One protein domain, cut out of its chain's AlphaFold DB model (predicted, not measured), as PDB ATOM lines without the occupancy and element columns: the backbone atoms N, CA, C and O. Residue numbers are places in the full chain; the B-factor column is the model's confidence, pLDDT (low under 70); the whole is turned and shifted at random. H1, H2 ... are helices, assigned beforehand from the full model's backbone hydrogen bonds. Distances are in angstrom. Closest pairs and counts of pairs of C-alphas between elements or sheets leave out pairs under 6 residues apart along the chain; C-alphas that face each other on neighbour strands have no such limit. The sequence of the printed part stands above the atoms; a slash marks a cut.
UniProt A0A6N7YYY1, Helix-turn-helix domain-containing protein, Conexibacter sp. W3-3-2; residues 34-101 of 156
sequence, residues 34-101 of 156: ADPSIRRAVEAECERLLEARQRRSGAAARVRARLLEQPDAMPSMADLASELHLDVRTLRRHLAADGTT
ATOM      1  N   ALA A  34     -13.641 -25.209   6.883       71.88
ATOM      2  CA  ALA A  34     -13.238 -24.070   7.701       71.88
ATOM      3  C   ALA A  34     -13.196 -22.782   6.861       71.88
ATOM      4  O   ALA A  34     -12.242 -22.540   6.125       71.88
ATOM      5  N   ASP A  35     -14.211 -21.935   7.012       80.31
ATOM      6  CA  ASP A  35     -14.257 -20.606   6.411       80.31
ATOM      7  C   ASP A  35     -14.078 -19.538   7.510       80.31
ATOM      8  O   ASP A  35     -14.909 -19.432   8.421       80.31
ATOM      9  N   PRO A  36     -13.006 -18.722   7.466       79.44
ATOM     10  CA  PRO A  36     -12.761 -17.673   8.457       79.44
ATOM     11  C   PRO A  36     -13.858 -16.603   8.551       79.44
ATOM     12  O   PRO A  36     -13.979 -15.935   9.580       79.44
ATOM     13  N   SER A  37     -14.628 -16.372   7.486       80.31
ATOM     14  CA  SER A  37     -15.767 -15.450   7.487       80.31
ATOM     15  C   SER A  37     -16.970 -16.055   8.213       80.31
ATOM     16  O   SER A  37     -17.515 -15.410   9.110       80.31
ATOM     17  N   ILE A  38     -17.297 -17.321   7.930       81.25
ATOM     18  CA  ILE A  38     -18.363 -18.062   8.616       81.25
ATOM     19  C   ILE A  38     -18.029 -18.237  10.095       81.25
ATOM     20  O   ILE A  38     -18.880 -17.985  10.943       81.25
ATOM     21  N   ARG A  39     -16.777 -18.576  10.427       77.19
ATOM     22  CA  ARG A  39     -16.315 -18.675  11.818       77.19
ATOM     23  C   ARG A  39     -16.584 -17.386  12.593       77.19
ATOM     24  O   ARG A  39     -17.188 -17.438  13.656       77.19
ATOM     25  N   ARG A  40     -16.192 -16.232  12.041       79.56
ATOM     26  CA  ARG A  40     -16.416 -14.924  12.681       79.56
ATOM     27  C   ARG A  40     -17.899 -14.591  12.831       79.56
ATOM     28  O   ARG A  40     -18.293 -14.062  13.863       79.56
ATOM     29  N   ALA A  41     -18.715 -14.901  11.823       81.44
ATOM     30  CA  ALA A  41     -20.157 -14.671  11.881       81.44
ATOM     31  C   ALA A  41     -20.828 -15.530  12.968       81.44
ATOM     32  O   ALA A  41     -21.636 -15.023  13.743       81.44
ATOM     33  N   VAL A  42     -20.451 -16.808  13.064       81.12
ATOM     34  CA  VAL A  42     -20.950 -17.730  14.094       81.12
ATOM     35  C   VAL A  42     -20.466 -17.321  15.487       81.12
ATOM     36  O   VAL A  42     -21.267 -17.303  16.415       81.12
ATOM     37  N   GLU A  43     -19.194 -16.941  15.645       80.50
ATOM     38  CA  GLU A  43     -18.651 -16.420  16.911       80.50
ATOM     39  C   GLU A  43     -19.431 -15.184  17.386       80.50
ATOM     40  O   GLU A  43     -19.870 -15.142  18.536       80.50
ATOM     41  N   ALA A  44     -19.681 -14.220  16.492       79.50
ATOM     42  CA  ALA A  44     -20.425 -13.006  16.817       79.50
ATOM     43  C   ALA A  44     -21.882 -13.292  17.225       79.50
ATOM     44  O   ALA A  44     -22.390 -12.697  18.177       79.50
ATOM     45  N   GLU A  45     -22.560 -14.214  16.537       79.38
ATOM     46  CA  GLU A  45     -23.938 -14.582  16.869       79.38
ATOM     47  C   GLU A  45     -24.025 -15.357  18.193       79.38
ATOM     48  O   GLU A  45     -24.902 -15.086  19.018       79.38
ATOM     49  N   CYS A  46     -23.080 -16.267  18.449       76.88
ATOM     50  CA  CYS A  46     -22.949 -16.942  19.739       76.88
ATOM     51  C   CYS A  46     -22.745 -15.937  20.879       76.88
ATOM     52  O   CYS A  46     -23.424 -16.029  21.904       76.88
ATOM     53  N   GLU A  47     -21.861 -14.951  20.694       79.50
ATOM     54  CA  GLU A  47     -21.632 -13.900  21.686       79.50
ATOM     55  C   GLU A  47     -22.920 -13.094  21.925       79.50
ATOM     56  O   GLU A  47     -23.366 -12.974  23.066       79.50
ATOM     57  N   ARG A  48     -23.624 -12.674  20.867       81.50
ATOM     58  CA  ARG A  48     -24.909 -11.956  20.970       81.50
ATOM     59  C   ARG A  48     -25.973 -12.736  21.755       81.50
ATOM     60  O   ARG A  48     -26.687 -12.161  22.585       81.50
ATOM     61  N   LEU A  49     -26.104 -14.040  21.502       75.75
ATOM     62  CA  LEU A  49     -27.051 -14.915  22.205       75.75
ATOM     63  C   LEU A  49     -26.684 -15.075  23.689       75.75
ATOM     64  O   LEU A  49     -27.568 -15.012  24.554       75.75
ATOM     65  N   LEU A  50     -25.393 -15.227  23.998       71.56
ATOM     66  CA  LEU A  50     -24.890 -15.272  25.373       71.56
ATOM     67  C   LEU A  50     -25.168 -13.959  26.113       71.56
ATOM     68  O   LEU A  50     -25.637 -13.989  27.254       71.56
ATOM     69  N   GLU A  51     -24.958 -12.812  25.467       72.19
ATOM     70  CA  GLU A  51     -25.258 -11.493  26.034       72.19
ATOM     71  C   GLU A  51     -26.758 -11.306  26.309       72.19
ATOM     72  O   GLU A  51     -27.156 -10.816  27.369       72.19
ATOM     73  N   ALA A  52     -27.628 -11.724  25.383       70.25
ATOM     74  CA  ALA A  52     -29.077 -11.675  25.579       70.25
ATOM     75  C   ALA A  52     -29.533 -12.553  26.757       70.25
ATOM     76  O   ALA A  52     -30.370 -12.134  27.562       70.25
ATOM     77  N   ARG A  53     -28.952 -13.751  26.907       65.56
ATOM     78  CA  ARG A  53     -29.240 -14.643  28.038       65.56
ATOM     79  C   ARG A  53     -28.806 -14.031  29.369       65.56
ATOM     80  O   ARG A  53     -29.558 -14.137  30.334       65.56
ATOM     81  N   GLN A  54     -27.645 -13.382  29.405       65.25
ATOM     82  CA  GLN A  54     -27.120 -12.716  30.597       65.25
ATOM     83  C   GLN A  54     -27.968 -11.518  31.018       65.25
ATOM     84  O   GLN A  54     -28.293 -11.410  32.194       65.25
ATOM     85  N   ARG A  55     -28.419 -10.679  30.078       65.31
ATOM     86  CA  ARG A  55     -29.302  -9.539  30.390       65.31
ATOM     87  C   ARG A  55     -30.626  -9.947  31.040       65.31
ATOM     88  O   ARG A  55     -31.140  -9.206  31.864       65.31
ATOM     89  N   ARG A  56     -31.171 -11.126  30.710       59.94
ATOM     90  CA  ARG A  56     -32.429 -11.610  31.312       59.94
ATOM     91  C   ARG A  56     -32.302 -12.037  32.776       59.94
ATOM     92  O   ARG A  56     -33.320 -12.059  33.453       59.94
ATOM     93  N   SER A  57     -31.111 -12.412  33.251       65.31
ATOM     94  CA  SER A  57     -30.914 -12.811  34.656       65.31
ATOM     95  C   SER A  57     -29.910 -11.946  35.424       65.31
ATOM     96  O   SER A  57     -29.747 -12.182  36.610       65.31
ATOM     97  N   GLY A  58     -29.216 -11.003  34.777       82.56
ATOM     98  CA  GLY A  58     -28.060 -10.279  35.317       82.56
ATOM     99  C   GLY A  58     -26.826 -11.182  35.444       82.56
ATOM    100  O   GLY A  58     -26.875 -12.250  36.065       82.56
ATOM    101  N   ALA A  59     -25.688 -10.772  34.880       87.06
ATOM    102  CA  ALA A  59     -24.422 -11.476  35.096       87.06
ATOM    103  C   ALA A  59     -24.033 -11.439  36.582       87.06
ATOM    104  O   ALA A  59     -23.559 -12.437  37.128       87.06
ATOM    105  N   ALA A  60     -24.325 -10.323  37.254       90.00
ATOM    106  CA  ALA A  60     -24.122 -10.151  38.685       90.00
ATOM    107  C   ALA A  60     -24.881 -11.184  39.527       90.00
ATOM    108  O   ALA A  60     -24.295 -11.791  40.423       90.00
ATOM    109  N   ALA A  61     -26.159 -11.435  39.224       88.38
ATOM    110  CA  ALA A  61     -26.959 -12.389  39.989       88.38
ATOM    111  C   ALA A  61     -26.466 -13.831  39.798       88.38
ATOM    112  O   ALA A  61     -26.400 -14.585  40.765       88.38
ATOM    113  N   ARG A  62     -26.048 -14.203  38.577       89.06
ATOM    114  CA  ARG A  62     -25.454 -15.527  38.305       89.06
ATOM    115  C   ARG A  62     -24.148 -15.725  39.064       89.06
ATOM    116  O   ARG A  62     -23.961 -16.763  39.687       89.06
ATOM    117  N   VAL A  63     -23.267 -14.725  39.035       92.31
ATOM    118  CA  VAL A  63     -22.011 -14.754  39.797       92.31
ATOM    119  C   VAL A  63     -22.294 -14.857  41.296       92.31
ATOM    120  O   VAL A  63     -21.686 -15.687  41.964       92.31
ATOM    121  N   ARG A  64     -23.246 -14.078  41.825       91.25
ATOM    122  CA  ARG A  64     -23.637 -14.140  43.240       91.25
ATOM    123  C   ARG A  64     -24.161 -15.524  43.631       91.25
ATOM    124  O   ARG A  64     -23.727 -16.053  44.646       91.25
ATOM    125  N   ALA A  65     -25.043 -16.114  42.823       89.50
ATOM    126  CA  ALA A  65     -25.577 -17.453  43.069       89.50
ATOM    127  C   ALA A  65     -24.458 -18.504  43.124       89.50
ATOM    128  O   ALA A  65     -24.359 -19.246  44.096       89.50
ATOM    129  N   ARG A  66     -23.541 -18.489  42.149       91.31
ATOM    130  CA  ARG A  66     -22.408 -19.427  42.114       91.31
ATOM    131  C   ARG A  66     -21.448 -19.263  43.292       91.31
ATOM    132  O   ARG A  66     -20.947 -20.259  43.799       91.31
ATOM    133  N   LEU A  67     -21.225 -18.035  43.762       90.81
ATOM    134  CA  LEU A  67     -20.422 -17.779  44.964       90.81
ATOM    135  C   LEU A  67     -21.088 -18.307  46.249       90.81
ATOM    136  O   LEU A  67     -20.378 -18.651  47.190       90.81
ATOM    137  N   LEU A  68     -22.423 -18.366  46.300       88.50
ATOM    138  CA  LEU A  68     -23.180 -18.880  47.449       88.50
ATOM    139  C   LEU A  68     -23.285 -20.411  47.471       88.50
ATOM    140  O   LEU A  68     -23.449 -20.984  48.543       88.50
ATOM    141  N   GLU A  69     -23.188 -21.077  46.318       88.25
ATOM    142  CA  GLU A  69     -23.347 -22.537  46.223       88.25
ATOM    143  C   GLU A  69     -22.240 -23.318  46.949       88.25
ATOM    144  O   GLU A  69     -22.507 -24.389  47.492       88.25
ATOM    145  N   GLN A  70     -21.004 -22.806  46.968       81.12
ATOM    146  CA  GLN A  70     -19.866 -23.452  47.632       81.12
ATOM    147  C   GLN A  70     -19.004 -22.424  48.384       81.12
ATOM    148  O   GLN A  70     -17.976 -21.983  47.865       81.12
ATOM    149  N   PRO A  71     -19.395 -22.053  49.620       73.38
ATOM    150  CA  PRO A  71     -18.653 -21.109  50.461       73.38
ATOM    151  C   PRO A  71     -17.173 -21.469  50.633       73.38
ATOM    152  O   PRO A  71     -16.316 -20.593  50.571       73.38
ATOM    153  N   ASP A  72     -16.902 -22.767  50.779       78.88
ATOM    154  CA  ASP A  72     -15.598 -23.351  51.130       78.88
ATOM    155  C   ASP A  72     -14.579 -23.283  49.993       78.88
ATOM    156  O   ASP A  72     -13.379 -23.448  50.200       78.88
ATOM    157  N   ALA A  73     -15.076 -23.087  48.775       81.12
ATOM    158  CA  ALA A  73     -14.306 -23.128  47.549       81.12
ATOM    159  C   ALA A  73     -14.851 -22.081  46.577       81.12
ATOM    160  O   ALA A  73     -15.246 -22.400  45.456       81.12
ATOM    161  N   MET A  74     -14.903 -20.818  47.020       85.88
ATOM    162  CA  MET A  74     -15.403 -19.743  46.167       85.88
ATOM    163  C   MET A  74     -14.602 -19.677  44.859       85.88
ATOM    164  O   MET A  74     -13.384 -19.465  44.899       85.88
ATOM    165  N   PRO A  75     -15.267 -19.797  43.699       91.19
ATOM    166  CA  PRO A  75     -14.590 -19.781  42.414       91.19
ATOM    167  C   PRO A  75     -13.949 -18.418  42.145       91.19
ATOM    168  O   PRO A  75     -14.456 -17.359  42.539       91.19
ATOM    169  N   SER A  76     -12.823 -18.428  41.434       93.19
ATOM    170  CA  SER A  76     -12.206 -17.200  40.952       93.19
ATOM    171  C   SER A  76     -13.024 -16.589  39.811       93.19
ATOM    172  O   SER A  76     -13.893 -17.216  39.203       93.19
ATOM    173  N   MET A  77     -12.709 -15.342  39.456       94.38
ATOM    174  CA  MET A  77     -13.311 -14.716  38.279       94.38
ATOM    175  C   MET A  77     -12.997 -15.482  36.984       94.38
ATOM    176  O   MET A  77     -13.800 -15.444  36.057       94.38
ATOM    177  N   ALA A  78     -11.839 -16.148  36.911       95.25
ATOM    178  CA  ALA A  78     -11.454 -16.953  35.756       95.25
ATOM    179  C   ALA A  78     -12.272 -18.248  35.681       95.25
ATOM    180  O   ALA A  78     -12.766 -18.579  34.606       95.25
ATOM    181  N   ASP A  79     -12.483 -18.908  36.821       94.56
ATOM    182  CA  ASP A  79     -13.310 -20.119  36.906       94.56
ATOM    183  C   ASP A  79     -14.747 -19.804  36.490       94.56
ATOM    184  O   ASP A  79     -15.293 -20.451  35.601       94.56
ATOM    185  N   LEU A  80     -15.320 -18.725  37.034       93.38
ATOM    186  CA  LEU A  80     -16.650 -18.268  36.645       93.38
ATOM    187  C   LEU A  80     -16.707 -17.866  35.173       93.38
ATOM    188  O   LEU A  80     -17.654 -18.218  34.489       93.38
ATOM    189  N   ALA A  81     -15.719 -17.142  34.644       92.12
ATOM    190  CA  ALA A  81     -15.717 -16.802  33.223       92.12
ATOM    191  C   ALA A  81     -15.759 -18.076  32.357       92.12
ATOM    192  O   ALA A  81     -16.609 -18.178  31.473       92.12
ATOM    193  N   SER A  82     -14.944 -19.080  32.693       91.25
ATOM    194  CA  SER A  82     -14.928 -20.388  32.030       91.25
ATOM    195  C   SER A  82     -16.276 -21.119  32.128       91.25
ATOM    196  O   SER A  82     -16.825 -21.526  31.103       91.25
ATOM    197  N   GLU A  83     -16.867 -21.209  33.328       89.69
ATOM    198  CA  GLU A  83     -18.188 -21.820  33.559       89.69
ATOM    199  C   GLU A  83     -19.307 -21.136  32.759       89.69
ATOM    200  O   GLU A  83     -20.274 -21.773  32.342       89.69
ATOM    201  N   LEU A  84     -19.196 -19.823  32.548       84.81
ATOM    202  CA  LEU A  84     -20.173 -19.043  31.792       84.81
ATOM    203  C   LEU A  84     -19.852 -18.990  30.285       84.81
ATOM    204  O   LEU A  84     -20.601 -18.338  29.558       84.81
ATOM    205  N   HIS A  85     -18.798 -19.681  29.830       84.88
ATOM    206  CA  HIS A  85     -18.266 -19.669  28.460       84.88
ATOM    207  C   HIS A  85     -17.878 -18.269  27.962       84.88
ATOM    208  O   HIS A  85     -18.194 -17.878  26.841       84.88
ATOM    209  N   LEU A  86     -17.198 -17.505  28.816       87.94
ATOM    210  CA  LEU A  86     -16.726 -16.150  28.553       87.94
ATOM    211  C   LEU A  86     -15.235 -16.029  28.846       87.94
ATOM    212  O   LEU A  86     -14.670 -16.746  29.670       87.94
ATOM    213  N   ASP A  87     -14.610 -15.024  28.244       92.00
ATOM    214  CA  ASP A  87     -13.344 -14.520  28.754       92.00
ATOM    215  C   ASP A  87     -13.564 -13.579  29.963       92.00
ATOM    216  O   ASP A  87     -14.640 -13.004  30.174       92.00
ATOM    217  N   VAL A  88     -12.512 -13.382  30.765       95.69
ATOM    218  CA  VAL A  88     -12.561 -12.562  31.990       95.69
ATOM    219  C   VAL A  88     -12.897 -11.093  31.708       95.69
ATOM    220  O   VAL A  88     -13.582 -10.453  32.511       95.69
ATOM    221  N   ARG A  89     -12.428 -10.527  30.591       95.00
ATOM    222  CA  ARG A  89     -12.702  -9.133  30.203       95.00
ATOM    223  C   ARG A  89     -14.179  -8.964  29.845       95.00
ATOM    224  O   ARG A  89     -14.778  -7.973  30.262       95.00
ATOM    225  N   THR A  90     -14.775  -9.929  29.156       90.44
ATOM    226  CA  THR A  90     -16.205  -9.930  28.823       90.44
ATOM    227  C   THR A  90     -17.066 -10.064  30.079       90.44
ATOM    228  O   THR A  90     -17.972  -9.257  30.287       90.44
ATOM    229  N   LEU A  91     -16.706 -10.959  31.009       92.62
ATOM    230  CA  LEU A  91     -17.386 -11.035  32.306       92.62
ATOM    231  C   LEU A  91     -17.260  -9.723  33.104       92.62
ATOM    232  O   LEU A  91     -18.249  -9.247  33.659       92.62
ATOM    233  N   ARG A  92     -16.078  -9.085  33.130       94.44
ATOM    234  CA  ARG A  92     -15.899  -7.759  33.760       94.44
ATOM    235  C   ARG A  92     -16.818  -6.707  33.153       94.44
ATOM    236  O   ARG A  92     -17.431  -5.952  33.903       94.44
ATOM    237  N   ARG A  93     -16.918  -6.660  31.821       91.69
ATOM    238  CA  ARG A  93     -17.796  -5.727  31.102       91.69
ATOM    239  C   ARG A  93     -19.255  -5.922  31.508       91.69
ATOM    240  O   ARG A  93     -19.939  -4.937  31.761       91.69
ATOM    241  N   HIS A  94     -19.717  -7.166  31.611       89.19
ATOM    242  CA  HIS A  94     -21.087  -7.455  32.031       89.19
ATOM    243  C   HIS A  94     -21.356  -7.070  33.484       89.19
ATOM    244  O   HIS A  94     -22.358  -6.420  33.755       89.19
ATOM    245  N   LEU A  95     -20.440  -7.378  34.407       92.25
ATOM    246  CA  LEU A  95     -20.583  -6.944  35.800       92.25
ATOM    247  C   LEU A  95     -20.617  -5.414  35.924       92.25
ATOM    248  O   LEU A  95     -21.407  -4.887  36.702       92.25
ATOM    249  N   ALA A  96     -19.809  -4.704  35.133       91.19
ATOM    250  CA  ALA A  96     -19.819  -3.246  35.102       91.19
ATOM    251  C   ALA A  96     -21.129  -2.682  34.526       91.19
ATOM    252  O   ALA A  96     -21.638  -1.692  35.045       91.19
ATOM    253  N   ALA A  97     -21.696  -3.320  33.497       87.56
ATOM    254  CA  ALA A  97     -23.014  -2.964  32.965       87.56
ATOM    255  C   ALA A  97     -24.135  -3.182  33.999       87.56
ATOM    256  O   ALA A  97     -25.088  -2.410  34.035       87.56
ATOM    257  N   ASP A  98     -23.970  -4.170  34.884       88.06
ATOM    258  CA  ASP A  98     -24.843  -4.417  36.038       88.06
ATOM    259  C   ASP A  98     -24.510  -3.509  37.251       88.06
ATOM    260  O   ASP A  98     -25.067  -3.686  38.334       88.06
ATOM    261  N   GLY A  99     -23.588  -2.546  37.109       89.56
ATOM    262  CA  GLY A  99     -23.235  -1.582  38.158       89.56
ATOM    263  C   GLY A  99     -22.402  -2.153  39.309       89.56
ATOM    264  O   GLY A  99     -22.382  -1.582  40.398       89.56
ATOM    265  N   THR A 100     -21.714  -3.280  39.105       93.12
ATOM    266  CA  THR A 100     -20.955  -3.964  40.161       93.12
ATOM    267  C   THR A 100     -19.586  -4.464  39.689       93.12
ATOM    268  O   THR A 100     -19.150  -4.261  38.558       93.12
ATOM    269  N   THR A 101     -18.856  -5.117  40.592       95.44
ATOM    270  CA  THR A 101     -17.581  -5.775  40.301       95.44
ATOM    271  C   THR A 101     -17.543  -7.152  40.944       95.44
ATOM    272  O   THR A 101     -18.198  -7.396  41.956       95.44
TER     273      THR A 101
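This is residues 34 to 101 of the 156 residues of the protein "Helix-turn-helix domain-containing protein" of Conexibacter sp. W3-3-2 (UniProt A0A6N7YYY1). A long straight helix, H1, reaches out as an arm from a small head of three shorter helices, H2, H3 and H4, which stand at steep to nearly right angles to one another. Residues 34 to 46, of which 36 to 46 belong to H1, stick out at one end, and a smaller projection, residues 68 to 73, sticks out where H2 ends; without these two stretches the body spans 27 by 19 by 16 A. The printed part has 68 residues with four named helices, H1, H2, H3 and H4 in that order, and no named strand: the class is all helix. The whole is loose, with a radius of gyration of the C-alphas of 13.6 A, and only just elongated, spanning 45 by 22 by 17 A.

H1, residues 36 to 57, touches no helix. It is near H2, residues 59 to 69, with 5 pairs of C-alphas within 10 A, and the two meet only through their link. It is also near H4, residues 88 to 97, with 6 such pairs. H1 and H3, residues 77 to 83, are apart. H2 and H3 are close but not clearly touching: their closest C-alphas, those of Val 63 and Leu 80, are 7.1 A apart, and their lines are about perpendicular at 89 degrees. H2 and H4 touch, with the C-alphas of Ala 60 and Leu 95 closest at 5.6 A. They run opposite ways at a steep tilt of 69 degrees, only just short of about perpendicular. H3 and H4 touch, with the C-alphas of Ala 81 and Val 88 closest at 5.4 A, and are about perpendicular at 80 degrees. In H2, H3 and H4 every O i to N i+4 pair is within hydrogen-bond range; in H1 17 of 18 are.

H1 begins at C-alpha 36, at (-12.761, -17.673, 8.457), and ends at C-alpha 57, at (-30.914, -12.811, 34.656), 32.2 A away. H2 measures 15.7 A from C-alpha 59 to C-alpha 69. H3 measures 9.8 A from C-alpha 77 to C-alpha 83. H4 measures 14.2 A and ends at C-alpha 97, at (-23.014, -2.964, 32.965).

The two C-alphas farthest apart, those of Asp 35 and Asp 72, are 44.8 A apart. The printed part has no cut. The links from H1 to H2 and from H3 to H4 are tight, the link from H2 to H3 is short, and no link is long. The mean pLDDT of the printed part is 84.4, and residues 53 to 57 are under 70.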